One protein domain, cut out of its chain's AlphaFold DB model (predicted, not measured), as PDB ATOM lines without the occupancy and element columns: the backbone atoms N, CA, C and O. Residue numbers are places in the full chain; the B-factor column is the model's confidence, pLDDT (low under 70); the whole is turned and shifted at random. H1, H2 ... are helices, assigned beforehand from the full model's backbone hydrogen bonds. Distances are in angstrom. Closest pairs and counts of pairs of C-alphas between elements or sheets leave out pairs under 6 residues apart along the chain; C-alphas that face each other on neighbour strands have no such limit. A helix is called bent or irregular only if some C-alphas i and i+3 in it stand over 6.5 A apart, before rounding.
ATOM      1  N   SER A  25      45.293 -13.663  38.836       68.88
ATOM      2  CA  SER A  25      45.147 -14.639  37.746       68.88
ATOM      3  C   SER A  25      44.109 -15.734  38.032       68.88
ATOM      4  O   SER A  25      43.227 -15.973  37.212       68.88
ATOM      5  N   GLU A  26      44.177 -16.402  39.188       73.38
ATOM      6  CA  GLU A  26      43.282 -17.527  39.517       73.38
ATOM      7  C   GLU A  26      41.824 -17.084  39.686       73.38
ATOM      8  O   GLU A  26      40.892 -17.840  39.394       73.38
ATOM      9  N   PHE A  27      41.612 -15.854  40.159       73.88
ATOM     10  CA  PHE A  27      40.270 -15.292  40.256       73.88
ATOM     11  C   PHE A  27      39.682 -15.008  38.869       73.88
ATOM     12  O   PHE A  27      38.527 -15.362  38.619       73.88
ATOM     13  N   LEU A  28      40.466 -14.401  37.969       75.81
ATOM     14  CA  LEU A  28      40.022 -14.092  36.608       75.81
ATOM     15  C   LEU A  28      39.622 -15.371  35.864       75.81
ATOM     16  O   LEU A  28      38.537 -15.434  35.294       75.81
ATOM     17  N   ASP A  29      40.437 -16.424  35.964       80.31
ATOM     18  CA  ASP A  29      40.146 -17.727  35.359       80.31
ATOM     19  C   ASP A  29      38.842 -18.330  35.880       80.31
ATOM     20  O   ASP A  29      38.071 -18.931  35.128       80.31
ATOM     21  N   ARG A  30      38.567 -18.174  37.177       83.94
ATOM     22  CA  ARG A  30      37.314 -18.645  37.768       83.94
ATOM     23  C   ARG A  30      36.115 -17.846  37.263       83.94
ATOM     24  O   ARG A  30      35.083 -18.450  36.981       83.94
ATOM     25  N   LEU A  31      36.247 -16.526  37.156       84.50
ATOM     26  CA  LEU A  31      35.188 -15.645  36.665       84.50
ATOM     27  C   LEU A  31      34.878 -15.932  35.189       84.50
ATOM     28  O   LEU A  31      33.720 -16.068  34.809       84.50
ATOM     29  N   LEU A  32      35.909 -16.126  34.365       80.69
ATOM     30  CA  LEU A  32      35.774 -16.406  32.933       80.69
ATOM     31  C   LEU A  32      35.187 -17.789  32.625       80.69
ATOM     32  O   LEU A  32      34.594 -17.973  31.559       80.69
ATOM     33  N   LYS A  33      35.315 -18.752  33.545       86.25
ATOM     34  CA  LYS A  33      34.671 -20.073  33.445       86.25
ATOM     35  C   LYS A  33      33.164 -20.038  33.688       86.25
ATOM     36  O   LYS A  33      32.504 -21.031  33.405       86.25
ATOM     37  N   GLN A  34      32.618 -18.944  34.216       87.81
ATOM     38  CA  GLN A  34      31.178 -18.815  34.400       87.81
ATOM     39  C   GLN A  34      30.473 -18.595  33.057       87.81
ATOM     40  O   GLN A  34      30.983 -17.909  32.166       87.81
ATOM     41  N   ASP A  35      29.264 -19.145  32.944       86.38
ATOM     42  CA  ASP A  35      28.392 -18.924  31.787       86.38
ATOM     43  C   ASP A  35      27.819 -17.501  31.773       86.38
ATOM     44  O   ASP A  35      27.553 -16.940  30.710       86.38
ATOM     45  N   LYS A  36      27.637 -16.909  32.959       91.62
ATOM     46  CA  LYS A  36      27.103 -15.563  33.173       91.62
ATOM     47  C   LYS A  36      27.845 -14.863  34.304       91.62
ATOM     48  O   LYS A  36      28.083 -15.462  35.347       91.62
ATOM     49  N   ILE A  37      28.162 -13.593  34.086       91.69
ATOM     50  CA  ILE A  37      28.849 -12.692  35.005       91.69
ATOM     51  C   ILE A  37      27.905 -11.518  35.265       91.69
ATOM     52  O   ILE A  37      27.599 -10.735  34.365       91.69
ATOM     53  N   GLY A  38      27.412 -11.416  36.498       89.19
ATOM     54  CA  GLY A  38      26.499 -10.352  36.905       89.19
ATOM     55  C   GLY A  38      27.206  -9.198  37.615       89.19
ATOM     56  O   GLY A  38      28.362  -9.296  38.025       89.19
ATOM     57  N   ASN A  39      26.463  -8.116  37.873       86.94
ATOM     58  CA  ASN A  39      26.959  -6.994  38.683       86.94
ATOM     59  C   ASN A  39      27.450  -7.437  40.069       86.94
ATOM     60  O   ASN A  39      28.440  -6.917  40.571       86.94
ATOM     61  N   ASN A  40      26.811  -8.442  40.672       87.31
ATOM     62  CA  ASN A  40      27.231  -8.986  41.964       87.31
ATOM     63  C   ASN A  40      28.621  -9.631  41.925       87.31
ATOM     64  O   ASN A  40      29.294  -9.666  42.950       87.31
ATOM     65  N   ASP A  41      29.045 -10.158  40.779       85.94
ATOM     66  CA  ASP A  41      30.363 -10.768  40.629       85.94
ATOM     67  C   ASP A  41      31.423  -9.705  40.354       85.94
ATOM     68  O   ASP A  41      32.487  -9.734  40.971       85.94
ATOM     69  N   LEU A  42      31.084  -8.700  39.543       86.94
ATOM     70  CA  LEU A  42      31.948  -7.547  39.284       86.94
ATOM     71  C   LEU A  42      32.170  -6.686  40.537       86.94
ATOM     72  O   LEU A  42      33.279  -6.221  40.772       86.94
ATOM     73  N   ASN A  43      31.158  -6.531  41.394       87.00
ATOM     74  CA  ASN A  43      31.256  -5.746  42.630       87.00
ATOM     75  C   ASN A  43      32.160  -6.387  43.698       87.00
ATOM     76  O   ASN A  43      32.567  -5.713  44.641       87.00
ATOM     77  N   LYS A  44      32.476  -7.684  43.574       86.75
ATOM     78  CA  LYS A  44      33.432  -8.372  44.460       86.75
ATOM     79  C   LYS A  44      34.885  -8.111  44.054       86.75
ATOM     80  O   LYS A  44      35.789  -8.478  44.805       86.75
ATOM     81  N   LEU A  45      35.115  -7.521  42.878       84.88
ATOM     82  CA  LEU A  45      36.448  -7.258  42.356       84.88
ATOM     83  C   LEU A  45      37.101  -6.086  43.082       84.88
ATOM     84  O   LEU A  45      36.491  -5.045  43.328       84.88
ATOM     85  N   THR A  46      38.395  -6.225  43.356       87.75
ATOM     86  CA  THR A  46      39.225  -5.063  43.685       87.75
ATOM     87  C   THR A  46      39.411  -4.180  42.448       87.75
ATOM     88  O   THR A  46      39.306  -4.653  41.315       87.75
ATOM     89  N   SER A  47      39.778  -2.907  42.631       87.31
ATOM     90  CA  SER A  47      40.024  -1.992  41.504       87.31
ATOM     91  C   SER A  47      41.066  -2.529  40.515       87.31
ATOM     92  O   SER A  47      40.899  -2.372  39.310       87.31
ATOM     93  N   LYS A  48      42.113  -3.213  41.004       87.00
ATOM     94  CA  LYS A  48      43.139  -3.831  40.147       87.00
ATOM     95  C   LYS A  48      42.573  -4.977  39.309       87.00
ATOM     96  O   LYS A  48      42.829  -5.042  38.113       87.00
ATOM     97  N   GLN A  49      41.774  -5.849  39.920       86.50
ATOM     98  CA  GLN A  49      41.156  -6.982  39.226       86.50
ATOM     99  C   GLN A  49      40.103  -6.529  38.213       86.50
ATOM    100  O   GLN A  49      39.990  -7.129  37.151       86.50
ATOM    101  N   LEU A  50      39.370  -5.453  38.510       88.12
ATOM    102  CA  LEU A  50      38.410  -4.871  37.577       88.12
ATOM    103  C   LEU A  50      39.101  -4.294  36.333       88.12
ATOM    104  O   LEU A  50      38.610  -4.493  35.226       88.12
ATOM    105  N   ILE A  51      40.249  -3.628  36.500       89.06
ATOM    106  CA  ILE A  51      41.063  -3.151  35.369       89.06
ATOM    107  C   ILE A  51      41.532  -4.340  34.522       89.06
ATOM    108  O   ILE A  51      41.271  -4.361  33.325       89.06
ATOM    109  N   LEU A  52      42.120  -5.371  35.144       88.00
ATOM    110  CA  LEU A  52      42.570  -6.573  34.429       88.00
ATOM    111  C   LEU A  52      41.426  -7.281  33.692       88.00
ATOM    112  O   LEU A  52      41.600  -7.726  32.559       88.00
ATOM    113  N   PHE A  53      40.250  -7.370  34.316       89.62
ATOM    114  CA  PHE A  53      39.059  -7.941  33.696       89.62
ATOM    115  C   PHE A  53      38.613  -7.131  32.478       89.62
ATOM    116  O   PHE A  53      38.358  -7.712  31.426       89.62
ATOM    117  N   ASN A  54      38.550  -5.803  32.598       90.00
ATOM    118  CA  ASN A  54      38.156  -4.928  31.499       90.00
ATOM    119  C   ASN A  54      39.159  -4.983  30.342       90.00
ATOM    120  O   ASN A  54      38.734  -5.071  29.193       90.00
ATOM    121  N   ASP A  55      40.463  -4.997  30.630       89.94
ATOM    122  CA  ASP A  55      41.514  -5.109  29.615       89.94
ATOM    123  C   ASP A  55      41.444  -6.458  28.892       89.94
ATOM    124  O   ASP A  55      41.473  -6.517  27.659       89.94
ATOM    125  N   PHE A  56      41.275  -7.551  29.649       89.69
ATOM    126  CA  PHE A  56      41.058  -8.880  29.086       89.69
ATOM    127  C   PHE A  56      39.812  -8.896  28.199       89.69
ATOM    128  O   PHE A  56      39.874  -9.350  27.054       89.69
ATOM    129  N   PHE A  57      38.682  -8.401  28.705       90.19
ATOM    130  CA  PHE A  57      37.418  -8.441  27.984       90.19
ATOM    131  C   PHE A  57      37.481  -7.592  26.714       90.19
ATOM    132  O   PHE A  57      37.103  -8.069  25.650       90.19
ATOM    133  N   ALA A  58      38.016  -6.370  26.792       90.31
ATOM    134  CA  ALA A  58      38.172  -5.483  25.645       90.31
ATOM    135  C   ALA A  58      39.062  -6.105  24.563       90.31
ATOM    136  O   ALA A  58      38.688  -6.106  23.391       90.31
ATOM    137  N   LYS A  59      40.205  -6.685  24.950       91.94
ATOM    138  CA  LYS A  59      41.101  -7.371  24.014       91.94
ATOM    139  C   LYS A  59      40.397  -8.538  23.319       91.94
ATOM    140  O   LYS A  59      40.306  -8.554  22.095       91.94
ATOM    141  N   ASN A  60      39.845  -9.473  24.092       90.94
ATOM    142  CA  ASN A  60      39.207 -10.669  23.541       90.94
ATOM    143  C   ASN A  60      37.963 -10.325  22.713       90.94
ATOM    144  O   ASN A  60      37.724 -10.947  21.687       90.94
ATOM    145  N   TYR A  61      37.185  -9.316  23.110       90.56
ATOM    146  CA  TYR A  61      36.006  -8.880  22.361       90.56
ATOM    147  C   TYR A  61      36.360  -8.237  21.012       90.56
ATOM    148  O   TYR A  61      35.614  -8.377  20.039       90.56
ATOM    149  N   ASN A  62      37.487  -7.524  20.947       91.56
ATOM    150  CA  ASN A  62      37.976  -6.911  19.713       91.56
ATOM    151  C   ASN A  62      38.606  -7.938  18.762       91.56
ATOM    152  O   ASN A  62      38.499  -7.777  17.549       91.56
ATOM    153  N   GLU A  63      39.238  -8.984  19.299       93.50
ATOM    154  CA  GLU A  63      39.835 -10.078  18.521       93.50
ATOM    155  C   GLU A  63      38.796 -11.123  18.075       93.50
ATOM    156  O   GLU A  63      38.930 -11.715  17.001       93.50
ATOM    157  N   ALA A  64      37.748 -11.341  18.874       92.88
ATOM    158  CA  ALA A  64      36.687 -12.288  18.568       92.88
ATOM    159  C   ALA A  64      35.845 -11.843  17.365       92.88
ATOM    160  O   ALA A  64      35.549 -10.660  17.163       92.88
ATOM    161  N   LYS A  65      35.395 -12.833  16.594       91.88
ATOM    162  CA  LYS A  65      34.488 -12.667  15.457       91.88
ATOM    163  C   LYS A  65      33.241 -13.513  15.658       91.88
ATOM    164  O   LYS A  65      33.292 -14.522  16.365       91.88
ATOM    165  N   ASP A  66      32.154 -13.078  15.032       92.00
ATOM    166  CA  ASP A  66      30.918 -13.844  14.883       92.00
ATOM    167  C   ASP A  66      30.459 -14.480  16.206       92.00
ATOM    168  O   ASP A  66      30.368 -13.800  17.233       92.00
ATOM    169  N   GLU A  67      30.210 -15.791  16.201       92.06
ATOM    170  CA  GLU A  67      29.624 -16.503  17.333       92.06
ATOM    171  C   GLU A  67      30.489 -16.400  18.597       92.06
ATOM    172  O   GLU A  67      29.955 -16.255  19.695       92.06
ATOM    173  N   ALA A  68      31.820 -16.396  18.465       91.88
ATOM    174  CA  ALA A  68      32.710 -16.240  19.615       91.88
ATOM    175  C   ALA A  68      32.534 -14.867  20.281       91.88
ATOM    176  O   ALA A  68      32.576 -14.749  21.507       91.88
ATOM    177  N   LYS A  69      32.290 -13.826  19.476       93.44
ATOM    178  CA  LYS A  69      32.035 -12.471  19.966       93.44
ATOM    179  C   LYS A  69      30.680 -12.374  20.664       93.44
ATOM    180  O   LYS A  69      30.602 -11.797  21.750       93.44
ATOM    181  N   ASP A  70      29.642 -12.977  20.082       94.38
ATOM    182  CA  ASP A  70      28.307 -13.069  20.692       94.38
ATOM    183  C   ASP A  70      28.344 -13.839  22.019       94.38
ATOM    184  O   ASP A  70      27.785 -13.393  23.020       94.38
ATOM    185  N   GLN A  71      29.060 -14.963  22.077       92.56
ATOM    186  CA  GLN A  71      29.231 -15.742  23.306       92.56
ATOM    187  C   GLN A  71      29.940 -14.933  24.400       92.56
ATOM    188  O   GLN A  71      29.501 -14.948  25.553       92.56
ATOM    189  N   LEU A  72      30.995 -14.185  24.054       92.31
ATOM    190  CA  LEU A  72      31.700 -13.327  25.007       92.31
ATOM    191  C   LEU A  72      30.780 -12.224  25.554       92.31
ATOM    192  O   LEU A  72      30.727 -12.000  26.763       92.31
ATOM    193  N   LEU A  73      30.016 -11.569  24.673       93.06
ATOM    194  CA  LEU A  73      29.038 -10.550  25.054       93.06
ATOM    195  C   LEU A  73      27.951 -11.125  25.963       93.06
ATOM    196  O   LEU A  73      27.616 -10.531  26.988       93.06
ATOM    197  N   ASN A  74      27.432 -12.302  25.619       93.31
ATOM    198  CA  ASN A  74      26.388 -12.968  26.383       93.31
ATOM    199  C   ASN A  74      26.803 -13.277  27.817       93.31
ATOM    200  O   ASN A  74      25.936 -13.246  28.692       93.31
ATOM    201  N   LYS A  75      28.092 -13.515  28.087       92.81
ATOM    202  CA  LYS A  75      28.575 -13.715  29.459       92.81
ATOM    203  C   LYS A  75      28.330 -12.499  30.344       92.81
ATOM    204  O   LYS A  75      27.983 -12.673  31.502       92.81
ATOM    205  N   VAL A  76      28.472 -11.286  29.815       92.81
ATOM    206  CA  VAL A  76      28.397 -10.037  30.599       92.81
ATOM    207  C   VAL A  76      27.131  -9.226  30.335       92.81
ATOM    208  O   VAL A  76      26.937  -8.171  30.930       92.81
ATOM    209  N   ILE A  77      26.250  -9.678  29.439       92.25
ATOM    210  CA  ILE A  77      25.095  -8.883  28.999       92.25
ATOM    211  C   ILE A  77      24.209  -8.431  30.168       92.25
ATOM    212  O   ILE A  77      23.703  -7.314  30.157       92.25
ATOM    213  N   ASP A  78      24.095  -9.256  31.211       91.12
ATOM    214  CA  ASP A  78      23.264  -8.994  32.387       91.12
ATOM    215  C   ASP A  78      23.896  -7.970  33.351       91.12
ATOM    216  O   ASP A  78      23.187  -7.341  34.138       91.12
ATOM    217  N   SER A  79      25.213  -7.741  33.269       91.25
ATOM    218  CA  SER A  79      25.891  -6.669  34.008       91.25
ATOM    219  C   SER A  79      25.850  -5.321  33.281       91.25
ATOM    220  O   SER A  79      26.148  -4.289  33.880       91.25
ATOM    221  N   LEU A  80      25.478  -5.290  31.996       91.50
ATOM    222  CA  LEU A  80      25.418  -4.047  31.229       91.50
ATOM    223  C   LEU A  80      24.233  -3.166  31.653       91.50
ATOM    224  O   LEU A  80      23.173  -3.689  32.012       91.50
TER     225      LEU A  80
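Overview. This is residues 25 to 80 of the 224 residues of an uncharacterized protein of Chryseobacterium sp. CECT 9293 (UniProt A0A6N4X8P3). Two long helices, H3 and H4, run opposite ways from a tight turn and spread into a narrow V, which makes the longest axis. The short helix H2 sits at the open end of the V, by the start of H3 and the end of H4, and H1 lies slantwise over one side of that end, closest to H3. The helices meet one another at few places. The printed part has 56 residues with four named helices, in the order H1, H2, H3, H4, and no named strand; the class is all helix. The whole is compact, with a radius of gyration of the C-alphas of 10.9 A, and elongated, spanning 31 by 19 by 18 A.

Arrangement. H1, residues 25 to 32, and H2, residues 39 to 42, are close but not clearly touching; their closest C-alphas, of Leu 31 and Asp 41, are 7.9 A apart. H1 is also close to but not clearly touching H3, residues 47 to 63, with the closest C-alphas, of Leu 28 and Phe 53, 6.9 A apart. H1 and H3 run the same way at a steep tilt of 56 degrees. H2 is close to but not clearly touching H3, and the closest C-alphas, of Leu 42 and Leu 50, are 7.2 A apart. H2 is likewise close to but not clearly touching H4, residues 66 to 79, with the C-alphas of Asn 39 and Ser 79, the closest, 4.8 A apart. H3 and H4 form a helical hairpin, running opposite ways at a shallow tilt of 28 degrees. They only just touch, with 3 pairs of C-alphas within 8 A, through residue 61 alone of H3 and residues 69 to 73 alone of H4; the closest C-alphas, of Tyr 61 and Lys 69, are 5.9 A apart. H1 and H4 are only just apart, at 8.4 A. In H1 and H3 every O i to N i+4 pair is within hydrogen-bond range, in H4 7 of 10 are, and H2 is too short for such a pair.

Along the chain. H1 begins at C-alpha 25, at (45.147, -14.639, 37.746), and is 10.7 A long from first to last C-alpha. H2 measures 5.1 A. H3, the longest, begins at C-alpha 47, at (40.024, -1.992, 41.504), and measures 24.4 A. H4 measures 21.0 A and ends at C-alpha 79, at (25.891, -6.669, 34.008). H4 is irregular: C-alphas 75 and 78 are 7.7 A apart, and its line is a rough one.

Size, cuts and confidence. The two C-alphas farthest apart, of Thr 46 and Asp 66, are 31.2 A apart. The printed part has no cut. The links H2 to H3 and H3 to H4 are tight, and H1 to H2 is short. The mean pLDDT of the printed part is 88.3, and residue 25 is under 70.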